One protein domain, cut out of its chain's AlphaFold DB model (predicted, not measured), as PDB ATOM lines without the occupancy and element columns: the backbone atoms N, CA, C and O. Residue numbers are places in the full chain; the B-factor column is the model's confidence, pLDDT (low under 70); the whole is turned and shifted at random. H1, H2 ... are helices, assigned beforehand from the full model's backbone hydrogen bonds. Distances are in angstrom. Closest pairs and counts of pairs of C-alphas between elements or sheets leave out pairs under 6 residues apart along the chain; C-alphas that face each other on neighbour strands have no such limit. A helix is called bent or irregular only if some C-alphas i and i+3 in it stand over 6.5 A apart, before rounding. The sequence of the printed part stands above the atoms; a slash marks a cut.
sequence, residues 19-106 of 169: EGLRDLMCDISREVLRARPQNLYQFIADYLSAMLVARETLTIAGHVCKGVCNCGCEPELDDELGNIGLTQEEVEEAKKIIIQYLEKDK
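AT A GLANCE: This is residues 19 to 106 of the 169 residues of the protein "RIIa domain-containing protein" of Papilio machaon (UniProt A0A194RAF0). One long helix, H2, makes the length of an open frame of four helices: H1 packs across it near its first end, and H4 folds back beside its last part, reached through the short helix H3. Residues 49 to 54 of H2, between the stretches that meet H1 and H4, stand free. The printed part has 88 residues with four named helices, H1, H2, H3 and H4 in that order along the chain, and no named strand; its class is all helix. The whole is extended, with a radius of gyration of the C-alphas of 19.0 A, and its outline is a rod spanning 54 by 25 by 21 A.

IN THESE COORDINATES: H1 is residues 21 to 35 and measures 21.1 A from first to last C-alpha, beginning at C-alpha 21 at (218.103, 141.785, 93.237). H2 is residues 40 to 70, the longest helix with 31 residues, and measures 44.6 A from C-alpha 40 at (232.523, 147.460, 103.660) to C-alpha 70 at (207.468, 166.756, 72.201). H3 is residues 75 to 83. H4 is residues 88 to 106 and measures 28.2 A, ending at C-alpha 106 at (209.041, 154.513, 83.860). H4 is neither bent nor irregular, but only just: C-alphas 102 and 105 are 6.2 A apart.

HOW THE PARTS SIT: H1, with residues 28 to 32 alone, touches residues 40 to 47 of H2; their closest C-alphas, those of Ile 28 and Ile 44, are 7.0 A apart. H1 and H2 run opposite ways at a steep tilt of 62 degrees. H2 and H3 are close but not clearly touching, with 7.3 A between their closest C-alphas, those of Cys 69 and Leu 77, and their lines are about perpendicular at 83 degrees. H4, with residues 88 to 91 alone, touches H3; their closest C-alphas, those of Leu 81 and Val 91, are 6.1 A apart. H3 and H4 run opposite ways at a steep tilt of 64 degrees. H4 also touches H2, which meets it with residues 59 to 69 alone; their closest C-alphas, those of Gly 62 and Leu 102, are 5.0 A apart. H2 and H4 run opposite ways at a tilt of 38 degrees, only just steep. The helix packing is mostly crossed, with no touching pair at a shallow tilt. H1 is apart from H3 and from H4. In H1, H2 and H3 every O i to N i+4 pair is within hydrogen-bond range; in H4, 13 of 15 are.

THE WHOLE: The two C-alphas farthest apart, those of Gln 38 and Gln 88, are 55.3 A apart, while the first and last printed C-alphas, those of Glu 19 and Lys 106, are 15.5 A apart. The printed part has no cut, and its links from H1 to H2, H2 to H3 and H3 to H4 are tight, with 4 residues each. The mean pLDDT of the printed part is 85.2; residues 69 to 75 and 104 to 106 are under 70.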
ATOM      1  N   GLU A  19     212.863 140.843  91.360       85.50
ATOM      2  CA  GLU A  19     213.504 141.008  90.075       85.50
ATOM      3  C   GLU A  19     214.637 142.043  90.165       85.50
ATOM      4  O   GLU A  19     214.473 143.094  90.786       85.50
ATOM      5  N   GLY A  20     215.799 141.730  89.589       88.12
ATOM      6  CA  GLY A  20     216.980 142.600  89.623       88.12
ATOM      7  C   GLY A  20     217.788 142.569  90.928       88.12
ATOM      8  O   GLY A  20     218.889 143.110  90.957       88.12
ATOM      9  N   LEU A  21     217.324 141.895  91.993       90.38
ATOM     10  CA  LEU A  21     218.103 141.785  93.237       90.38
ATOM     11  C   LEU A  21     219.431 141.058  93.005       90.38
ATOM     12  O   LEU A  21     220.465 141.481  93.512       90.38
ATOM     13  N   ARG A  22     219.410 139.968  92.229       90.56
ATOM     14  CA  ARG A  22     220.626 139.216  91.893       90.56
ATOM     15  C   ARG A  22     221.637 140.103  91.171       90.56
ATOM     16  O   ARG A  22     222.807 140.074  91.534       90.56
ATOM     17  N   ASP A  23     221.186 140.877  90.192       93.38
ATOM     18  CA  ASP A  23     222.056 141.728  89.379       93.38
ATOM     19  C   ASP A  23     222.662 142.847  90.229       93.38
ATOM     20  O   ASP A  23     223.877 143.040  90.219       93.38
ATOM     21  N   LEU A  24     221.846 143.481  91.078       95.12
ATOM     22  CA  LEU A  24     222.319 144.468  92.046       95.12
ATOM     23  C   LEU A  24     223.378 143.876  92.990       95.12
ATOM     24  O   LEU A  24     224.419 144.488  93.209       95.12
ATOM     25  N   MET A  25     223.141 142.678  93.538       96.38
ATOM     26  CA  MET A  25     224.108 142.023  94.427       96.38
ATOM     27  C   MET A  25     225.405 141.652  93.698       96.38
ATOM     28  O   MET A  25     226.484 141.787  94.278       96.38
ATOM     29  N   CYS A  26     225.325 141.219  92.437       95.56
ATOM     30  CA  CYS A  26     226.495 140.953  91.601       95.56
ATOM     31  C   CYS A  26     227.329 142.221  91.380       95.56
ATOM     32  O   CYS A  26     228.548 142.175  91.539       95.56
ATOM     33  N   ASP A  27     226.694 143.347  91.062       97.25
ATOM     34  CA  ASP A  27     227.402 144.603  90.808       97.25
ATOM     35  C   ASP A  27     228.018 145.192  92.078       97.25
ATOM     36  O   ASP A  27     229.187 145.574  92.056       97.25
ATOM     37  N   ILE A  28     227.309 145.164  93.212       97.44
ATOM     38  CA  ILE A  28     227.891 145.562  94.504       97.44
ATOM     39  C   ILE A  28     229.110 144.694  94.823       97.44
ATOM     40  O   ILE A  28     230.168 145.214  95.175       97.44
ATOM     41  N   SER A  29     228.986 143.373  94.669       97.62
ATOM     42  CA  SER A  29     230.085 142.443  94.946       97.62
ATOM     43  C   SER A  29     231.293 142.723  94.051       97.62
ATOM     44  O   SER A  29     232.428 142.740  94.527       97.62
ATOM     45  N   ARG A  30     231.059 142.999  92.763       98.06
ATOM     46  CA  ARG A  30     232.104 143.368  91.802       98.06
ATOM     47  C   ARG A  30     232.833 144.640  92.229       98.06
ATOM     48  O   ARG A  30     234.061 144.665  92.231       98.06
ATOM     49  N   GLU A  31     232.094 145.667  92.632       98.00
ATOM     50  CA  GLU A  31     232.671 146.954  93.022       98.00
ATOM     51  C   GLU A  31     233.428 146.883  94.349       98.00
ATOM     52  O   GLU A  31     234.497 147.479  94.479       98.00
ATOM     53  N   VAL A  32     232.952 146.075  95.297       98.38
ATOM     54  CA  VAL A  32     233.681 145.771  96.534       98.38
ATOM     55  C   VAL A  32     235.013 145.086  96.227       98.38
ATOM     56  O   VAL A  32     236.051 145.504  96.743       98.38
ATOM     57  N   LEU A  33     235.015 144.064  95.364       97.94
ATOM     58  CA  LEU A  33     236.238 143.355  94.975       97.94
ATOM     59  C   LEU A  33     237.215 144.267  94.222       97.94
ATOM     60  O   LEU A  33     238.427 144.165  94.415       97.94
ATOM     61  N   ARG A  34     236.701 145.188  93.399       97.81
ATOM     62  CA  ARG A  34     237.506 146.164  92.656       97.81
ATOM     63  C   ARG A  34     238.153 147.194  93.580       97.81
ATOM     64  O   ARG A  34     239.346 147.468  93.451       97.81
ATOM     65  N   ALA A  35     237.374 147.775  94.489       97.12
ATOM     66  CA  ALA A  35     237.817 148.872  95.343       97.12
ATOM     67  C   ALA A  35     238.583 148.407  96.590       97.12
ATOM     68  O   ALA A  35     239.379 149.180  97.120       97.12
ATOM     69  N   ARG A  36     238.361 147.165  97.049       97.69
ATOM     70  CA  ARG A  36     238.919 146.600  98.292       97.69
ATOM     71  C   ARG A  36     238.810 147.579  99.477       97.69
ATOM     72  O   ARG A  36     239.831 147.970 100.048       97.69
ATOM     73  N   PRO A  37     237.590 148.024  99.828       97.88
ATOM     74  CA  PRO A  37     237.406 149.049 100.845       97.88
ATOM     75  C   PRO A  37     237.801 148.539 102.236       97.88
ATOM     76  O   PRO A  37     237.557 147.384 102.579       97.88
ATOM     77  N   GLN A  38     238.353 149.425 103.069       97.62
ATOM     78  CA  GLN A  38     238.646 149.112 104.475       97.62
ATOM     79  C   GLN A  38     237.371 148.975 105.322       97.62
ATOM     80  O   GLN A  38     237.347 148.206 106.277       97.62
ATOM     81  N   ASN A  39     236.310 149.708 104.966       98.06
ATOM     82  CA  ASN A  39     235.000 149.619 105.602       98.06
ATOM     83  C   ASN A  39     233.942 149.256 104.555       98.06
ATOM     84  O   ASN A  39     233.564 150.080 103.720       98.06
ATOM     85  N   LEU A  40     233.474 148.011 104.617       97.62
ATOM     86  CA  LEU A  40     232.523 147.460 103.660       97.62
ATOM     87  C   LEU A  40     231.154 148.149 103.732       97.62
ATOM     88  O   LEU A  40     230.584 148.482 102.698       97.62
ATOM     89  N   TYR A  41     230.637 148.385 104.939       98.06
ATOM     90  CA  TYR A  41     229.307 148.968 105.129       98.06
ATOM     91  C   TYR A  41     229.237 150.400 104.612       98.06
ATOM     92  O   TYR A  41     228.308 150.736 103.882       98.06
ATOM     93  N   GLN A  42     230.245 151.213 104.936       98.19
ATOM     94  CA  GLN A  42     230.327 152.587 104.449       98.19
ATOM     95  C   GLN A  42     230.419 152.619 102.920       98.19
ATOM     96  O   GLN A  42     229.656 153.328 102.276       98.19
ATOM     97  N   PHE A  43     231.282 151.782 102.332       98.50
ATOM     98  CA  PHE A  43     231.426 151.704 100.879       98.50
ATOM     99  C   PHE A  43     230.118 151.319 100.180       98.50
ATOM    100  O   PHE A  43     229.739 151.956  99.201       98.50
ATOM    101  N   ILE A  44     229.414 150.293 100.671       98.12
ATOM    102  CA  ILE A  44     228.146 149.853 100.074       98.12
ATOM    103  C   ILE A  44     227.076 150.942 100.217       98.12
ATOM    104  O   ILE A  44     226.340 151.186  99.262       98.12
ATOM    105  N   ALA A  45     226.996 151.606 101.375       98.12
ATOM    106  CA  ALA A  45     226.061 152.706 101.589       98.12
ATOM    107  C   ALA A  45     226.323 153.855 100.603       98.12
ATOM    108  O   ALA A  45     225.410 154.256  99.885       98.12
ATOM    109  N   ASP A  46     227.575 154.304 100.493       97.75
ATOM    110  CA  ASP A  46     227.969 155.380  99.578       97.75
ATOM    111  C   ASP A  46     227.722 154.999  98.112       97.75
ATOM    112  O   ASP A  46     227.227 155.809  97.324       97.75
ATOM    113  N   TYR A  47     228.015 153.749  97.745       97.50
ATOM    114  CA  TYR A  47     227.775 153.223  96.405       97.50
ATOM    115  C   TYR A  47     226.284 153.236  96.046       97.50
ATOM    116  O   TYR A  47     225.897 153.755  94.997       97.50
ATOM    117  N   LEU A  48     225.425 152.731  96.937       97.50
ATOM    118  CA  LEU A  48     223.974 152.742  96.737       97.50
ATOM    119  C   LEU A  48     223.412 154.168  96.705       97.50
ATOM    120  O   LEU A  48     222.555 154.465  95.871       97.50
ATOM    121  N   SER A  49     223.914 155.070  97.553       96.38
ATOM    122  CA  SER A  49     223.548 156.489  97.520       96.38
ATOM    123  C   SER A  49     223.897 157.135  96.179       96.38
ATOM    124  O   SER A  49     223.050 157.806  95.588       96.38
ATOM    125  N   ALA A  50     225.096 156.886  95.646       95.38
ATOM    126  CA  ALA A  50     225.495 157.388  94.333       95.38
ATOM    127  C   ALA A  50     224.615 156.826  93.200       95.38
ATOM    128  O   ALA A  50     224.203 157.574  92.312       95.38
ATOM    129  N   MET A  51     224.262 155.534  93.251       93.06
ATOM    130  CA  MET A  51     223.343 154.921  92.283       93.06
ATOM    131  C   MET A  51     221.949 155.563  92.304       93.06
ATOM    132  O   MET A  51     221.357 155.775  91.245       93.06
ATOM    133  N   LEU A  52     221.418 155.892  93.486       91.81
ATOM    134  CA  LEU A  52     220.119 156.563  93.613       91.81
ATOM    135  C   LEU A  52     220.142 157.962  92.989       91.81
ATOM    136  O   LEU A  52     219.245 158.291  92.212       91.81
ATOM    137  N   VAL A  53     221.192 158.745  93.254       93.81
ATOM    138  CA  VAL A  53     221.376 160.077  92.649       93.81
ATOM    139  C   VAL A  53     221.479 159.980  91.126       93.81
ATOM    140  O   VAL A  53     220.848 160.756  90.404       93.81
ATOM    141  N   ALA A  54     222.235 159.005  90.611       90.81
ATOM    142  CA  ALA A  54     222.351 158.776  89.173       90.81
ATOM    143  C   ALA A  54     220.992 158.430  88.544       90.81
ATOM    144  O   ALA A  54     220.634 158.978  87.501       90.81
ATOM    145  N   ARG A  55     220.201 157.574  89.201       90.56
ATOM    146  CA  ARG A  55     218.854 157.204  88.749       90.56
ATOM    147  C   ARG A  55     217.903 158.403  88.714       90.56
ATOM    148  O   ARG A  55     217.146 158.556  87.755       90.56
ATOM    149  N   GLU A  56     217.927 159.248  89.739       89.00
ATOM    150  CA  GLU A  56     217.113 160.466  89.778       89.00
ATOM    151  C   GLU A  56     217.519 161.436  88.660       89.00
ATOM    152  O   GLU A  56     216.668 161.913  87.909       89.00
ATOM    153  N   THR A  57     218.825 161.630  88.465       88.88
ATOM    154  CA  THR A  57     219.372 162.472  87.391       88.88
ATOM    155  C   THR A  57     218.939 161.976  86.010       88.88
ATOM    156  O   THR A  57     218.495 162.770  85.181       88.88
ATOM    157  N   LEU A  58     218.999 160.664  85.770       85.62
ATOM    158  CA  LEU A  58     218.518 160.037  84.534       85.62
ATOM    159  C   LEU A  58     217.012 160.238  84.332       85.62
ATOM    160  O   LEU A  58     216.574 160.544  83.226       85.62
ATOM    161  N   THR A  59     216.221 160.130  85.400       85.31
ATOM    162  CA  THR A  59     214.768 160.349  85.344       85.31
ATOM    163  C   THR A  59     214.440 161.791  84.945       85.31
ATOM    164  O   THR A  59     213.579 162.023  84.091       85.31
ATOM    165  N   ILE A  60     215.147 162.763  85.531       85.56
ATOM    166  CA  ILE A  60     215.014 164.185  85.194       85.56
ATOM    167  C   ILE A  60     215.438 164.424  83.743       85.56
ATOM    168  O   ILE A  60     214.684 165.037  82.988       85.56
ATOM    169  N   ALA A  61     216.594 163.900  83.327       82.56
ATOM    170  CA  ALA A  61     217.077 164.011  81.953       82.56
ATOM    171  C   ALA A  61     216.063 163.437  80.953       82.56
ATOM    172  O   ALA A  61     215.730 164.095  79.972       82.56
ATOM    173  N   GLY A  62     215.481 162.271  81.243       81.81
ATOM    174  CA  GLY A  62     214.417 161.686  80.428       81.81
ATOM    175  C   GLY A  62     213.177 162.577  80.333       81.81
ATOM    176  O   GLY A  62     212.581 162.692  79.262       81.81
ATOM    177  N   HIS A  63     212.800 163.268  81.413       80.62
ATOM    178  CA  HIS A  63     211.697 164.230  81.383       80.62
ATOM    179  C   HIS A  63     212.026 165.479  80.550       80.62
ATOM    180  O   HIS A  63     211.177 165.939  79.786       80.62
ATOM    181  N   VAL A  64     213.234 166.030  80.684       79.88
ATOM    182  CA  VAL A  64     213.683 167.199  79.911       79.88
ATOM    183  C   VAL A  64     213.744 166.860  78.426       79.88
ATOM    184  O   VAL A  64     213.111 167.539  77.624       79.88
ATOM    185  N   CYS A  65     214.402 165.757  78.068       78.00
ATOM    186  CA  CYS A  65     214.477 165.277  76.693       78.00
ATOM    187  C   CYS A  65     213.085 165.004  76.113       78.00
ATOM    188  O   CYS A  65     212.828 165.355  74.970       78.00
ATOM    189  N   LYS A  66     212.146 164.455  76.898       74.12
ATOM    190  CA  LYS A  66     210.744 164.321  76.474       74.12
ATOM    191  C   LYS A  66     210.091 165.680  76.199       74.12
ATOM    192  O   LYS A  66     209.315 165.790  75.255       74.12
ATOM    193  N   GLY A  67     210.358 166.686  77.030       71.81
ATOM    194  CA  GLY A  67     209.870 168.051  76.833       71.81
ATOM    195  C   GLY A  67     210.375 168.652  75.523       71.81
ATOM    196  O   GLY A  67     209.566 169.128  74.736       71.81
ATOM    197  N   VAL A  68     211.679 168.533  75.269       70.62
ATOM    198  CA  VAL A  68     212.336 168.961  74.023       70.62
ATOM    199  C   VAL A  68     211.765 168.211  72.815       70.62
ATOM    200  O   VAL A  68     211.272 168.829  71.880       70.62
ATOM    201  N   CYS A  69     211.708 166.875  72.862       65.06
ATOM    202  CA  CYS A  69     211.254 166.065  71.728       65.06
ATOM    203  C   CYS A  69     209.754 166.228  71.410       65.06
ATOM    204  O   CYS A  69     209.355 166.040  70.264       65.06
ATOM    205  N   ASN A  70     208.910 166.542  72.403       66.69
ATOM    206  CA  ASN A  70     207.468 166.756  72.201       66.69
ATOM    207  C   ASN A  70     207.099 168.221  71.940       66.69
ATOM    208  O   ASN A  70     205.940 168.521  71.640       66.69
ATOM    209  N   CYS A  71     208.049 169.144  72.075       58.59
ATOM    210  CA  CYS A  71     207.852 170.526  71.697       58.59
ATOM    211  C   CYS A  71     208.027 170.629  70.180       58.59
ATOM    212  O   CYS A  71     209.143 170.716  69.683       58.59
ATOM    213  N   GLY A  72     206.926 170.692  69.427       55.72
ATOM    214  CA  GLY A  72     206.954 170.993  67.983       55.72
ATOM    215  C   GLY A  72     207.473 172.401  67.634       55.72
ATOM    216  O   GLY A  72     207.264 172.867  66.518       55.72
ATOM    217  N   CYS A  73     208.083 173.093  68.601       51.88
ATOM    218  CA  CYS A  73     208.612 174.445  68.502       51.88
ATOM    219  C   CYS A  73     210.127 174.514  68.761       51.88
ATOM    220  O   CYS A  73     210.660 175.617  68.679       51.88
ATOM    221  N   GLU A  74     210.808 173.404  69.085       58.25
ATOM    222  CA  GLU A  74     212.277 173.369  69.131       58.25
ATOM    223  C   GLU A  74     212.831 172.752  67.840       58.25
ATOM    224  O   GLU A  74     212.954 171.530  67.744       58.25
ATOM    225  N   PRO A  75     213.151 173.583  66.826       64.44
ATOM    226  CA  PRO A  75     213.784 173.122  65.593       64.44
ATOM    227  C   PRO A  75     215.207 172.613  65.832       64.44
ATOM    228  O   PRO A  75     215.741 171.936  64.974       64.44
ATOM    229  N   GLU A  76     215.800 172.890  66.993       71.19
ATOM    230  CA  GLU A  76     217.183 172.547  67.332       71.19
ATOM    231  C   GLU A  76     217.425 171.038  67.201       71.19
ATOM    232  O   GLU A  76     218.247 170.625  66.391       71.19
ATOM    233  N   LEU A  77     216.602 170.191  67.834       74.94
ATOM    234  CA  LEU A  77     216.750 168.736  67.709       74.94
ATOM    235  C   LEU A  77     216.597 168.239  66.258       74.94
ATOM    236  O   LEU A  77     217.309 167.322  65.848       74.94
ATOM    237  N   ASP A  78     215.680 168.827  65.485       77.81
ATOM    238  CA  ASP A  78     215.504 168.509  64.062       77.81
ATOM    239  C   ASP A  78     216.707 168.933  63.227       77.81
ATOM    240  O   ASP A  78     217.191 168.170  62.390       77.81
ATOM    241  N   ASP A  79     217.210 170.134  63.492       81.44
ATOM    242  CA  ASP A  79     218.345 170.737  62.821       81.44
ATOM    243  C   ASP A  79     219.628 169.966  63.154       81.44
ATOM    244  O   ASP A  79     220.414 169.670  62.257       81.44
ATOM    245  N   GLU A  80     219.845 169.559  64.407       82.75
ATOM    246  CA  GLU A  80     220.980 168.728  64.814       82.75
ATOM    247  C   GLU A  80     220.933 167.334  64.184       82.75
ATOM    248  O   GLU A  80     221.945 166.868  63.655       82.75
ATOM    249  N   LEU A  81     219.773 166.669  64.199       82.12
ATOM    250  CA  LEU A  81     219.621 165.357  63.567       82.12
ATOM    251  C   LEU A  81     219.771 165.460  62.038       82.12
ATOM    252  O   LEU A  81     220.451 164.628  61.430       82.12
ATOM    253  N   GLY A  82     219.247 166.521  61.424       81.56
ATOM    254  CA  GLY A  82     219.453 166.844  60.012       81.56
ATOM    255  C   GLY A  82     220.916 167.154  59.673       81.56
ATOM    256  O   GLY A  82     221.426 166.694  58.650       81.56
ATOM    257  N   ASN A  83     221.642 167.845  60.555       85.31
ATOM    258  CA  ASN A  83     223.071 168.145  60.403       85.31
ATOM    259  C   ASN A  83     223.956 166.889  60.476       85.31
ATOM    260  O   ASN A  83     225.044 166.867  59.898       85.31
ATOM    261  N   ILE A  84     223.488 165.827  61.140       85.69
ATOM    262  CA  ILE A  84     224.136 164.504  61.152       85.69
ATOM    263  C   ILE A  84     223.887 163.743  59.827       85.69
ATOM    264  O   ILE A  84     224.515 162.716  59.565       85.69
ATOM    265  N   GLY A  85     223.042 164.284  58.943       87.44
ATOM    266  CA  GLY A  85     222.756 163.749  57.613       87.44
ATOM    267  C   GLY A  85     221.514 162.864  57.550       87.44
ATOM    268  O   GLY A  85     221.344 162.155  56.557       87.44
ATOM    269  N   LEU A  86     220.662 162.888  58.581       89.31
ATOM    270  CA  LEU A  86     219.390 162.170  58.581       89.31
ATOM    271  C   LEU A  86     218.370 162.896  57.699       89.31
ATOM    272  O   LEU A  86     218.258 164.122  57.704       89.31
ATOM    273  N   THR A  87     217.605 162.125  56.938       91.25
ATOM    274  CA  THR A  87     216.436 162.628  56.216       91.25
ATOM    275  C   THR A  87     215.292 162.912  57.188       91.25
ATOM    276  O   THR A  87     215.217 162.316  58.258       91.25
ATOM    277  N   GLN A  88     214.348 163.781  56.812       83.88
ATOM    278  CA  GLN A  88     213.234 164.156  57.696       83.88
ATOM    279  C   GLN A  88     212.432 162.949  58.220       83.88
ATOM    280  O   GLN A  88     211.957 162.960  59.350       83.88
ATOM    281  N   GLU A  89     212.293 161.898  57.410       88.69
ATOM    282  CA  GLU A  89     211.594 160.669  57.801       88.69
ATOM    283  C   GLU A  89     212.375 159.881  58.869       88.69
ATOM    284  O   GLU A  89     211.788 159.351  59.811       88.69
ATOM    285  N   GLU A  90     213.707 159.869  58.778       87.75
ATOM    286  CA  GLU A  90     214.589 159.243  59.768       87.75
ATOM    287  C   GLU A  90     214.688 160.060  61.059       87.75
ATOM    288  O   GLU A  90     214.788 159.479  62.137       87.75
ATOM    289  N   VAL A  91     214.633 161.392  60.967       87.06
ATOM    290  CA  VAL A  91     214.605 162.293  62.129       87.06
ATOM    291  C   VAL A  91     213.364 162.024  62.985       87.06
ATOM    292  O   VAL A  91     213.473 161.845  64.198       87.06
ATOM    293  N   GLU A  92     212.192 161.912  62.359       83.94
ATOM    294  CA  GLU A  92     210.940 161.618  63.064       83.94
ATOM    295  C   GLU A  92     210.935 160.215  63.695       83.94
ATOM    296  O   GLU A  92     210.500 160.040  64.838       83.94
ATOM    297  N   GLU A  93     211.486 159.211  63.007       87.31
ATOM    298  CA  GLU A  93     211.630 157.871  63.586       87.31
ATOM    299  C   GLU A  93     212.659 157.857  64.734       87.31
ATOM    300  O   GLU A  93     212.411 157.252  65.779       87.31
ATOM    301  N   ALA A  94     213.776 158.580  64.608       85.94
ATOM    302  CA  ALA A  94     214.779 158.714  65.662       85.94
ATOM    303  C   ALA A  94     214.198 159.388  66.911       85.94
ATOM    304  O   ALA A  94     214.360 158.861  68.014       85.94
ATOM    305  N   LYS A  95     213.453 160.491  66.757       83.25
ATOM    306  CA  LYS A  95     212.727 161.142  67.861       83.25
ATOM    307  C   LYS A  95     211.821 160.163  68.591       83.25
ATOM    308  O   LYS A  95     211.861 160.066  69.816       83.25
ATOM    309  N   LYS A  96     211.022 159.400  67.844       83.88
ATOM    310  CA  LYS A  96     210.102 158.409  68.405       83.88
ATOM    311  C   LYS A  96     210.842 157.322  69.185       83.88
ATOM    312  O   LYS A  96     210.408 156.967  70.281       83.88
ATOM    313  N   ILE A  97     211.963 156.820  68.662       84.62
ATOM    314  CA  ILE A  97     212.811 155.837  69.352       84.62
ATOM    315  C   ILE A  97     213.399 156.439  70.634       84.62
ATOM    316  O   ILE A  97     213.333 155.802  71.685       84.62
ATOM    317  N   ILE A  98     213.933 157.662  70.571       83.19
ATOM    318  CA  ILE A  98     214.516 158.374  71.717       83.19
ATOM    319  C   ILE A  98     213.468 158.544  72.821       83.19
ATOM    320  O   ILE A  98     213.708 158.133  73.956       83.19
ATOM    321  N   ILE A  99     212.280 159.058  72.486       77.69
ATOM    322  CA  ILE A  99     211.166 159.195  73.434       77.69
ATOM    323  C   ILE A  99     210.812 157.830  74.033       77.69
ATOM    324  O   ILE A  99     210.728 157.696  75.251       77.69
ATOM    325  N   GLN A 100     210.668 156.794  73.201       78.94
ATOM    326  CA  GLN A 100     210.302 155.458  73.666       78.94
ATOM    327  C   GLN A 100     211.343 154.855  74.622       78.94
ATOM    328  O   GLN A 100     210.971 154.164  75.571       78.94
ATOM    329  N   TYR A 101     212.639 155.074  74.390       76.69
ATOM    330  CA  TYR A 101     213.689 154.597  75.293       76.69
ATOM    331  C   TYR A 101     213.702 155.355  76.617       76.69
ATOM    332  O   TYR A 101     213.770 154.721  77.664       76.69
ATOM    333  N   LEU A 102     213.550 156.677  76.585       73.69
ATOM    334  CA  LEU A 102     213.493 157.498  77.795       73.69
ATOM    335  C   LEU A 102     212.222 157.246  78.626       73.69
ATOM    336  O   LEU A 102     212.208 157.468  79.835       73.69
ATOM    337  N   GLU A 103     211.142 156.780  77.997       70.25
ATOM    338  CA  GLU A 103     209.902 156.396  78.679       70.25
ATOM    339  C   GLU A 103     209.917 154.960  79.215       70.25
ATOM    340  O   GLU A 103     209.228 154.677  80.196       70.25
ATOM    341  N   LYS A 104     210.717 154.052  78.636       65.75
ATOM    342  CA  LYS A 104     210.813 152.653  79.096       65.75
ATOM    343  C   LYS A 104     211.273 152.530  80.551       65.75
ATOM    344  O   LYS A 104     210.836 151.594  81.216       65.75
ATOM    345  N   ASP A 105     212.050 153.484  81.061       55.62
ATOM    346  CA  ASP A 105     212.508 153.505  82.459       55.62
ATOM    347  C   ASP A 105     211.390 153.827  83.471       55.62
ATOM    348  O   ASP A 105     211.584 153.685  84.680       55.62
ATOM    349  N   LYS A 106     210.202 154.236  83.000       54.28
ATOM    350  CA  LYS A 106     209.041 154.513  83.860       54.28
ATOM    351  C   LYS A 106     208.204 153.267  84.151       54.28
ATOM    352  O   LYS A 106     207.675 153.153  85.253       54.28
TER     353      LYS A 106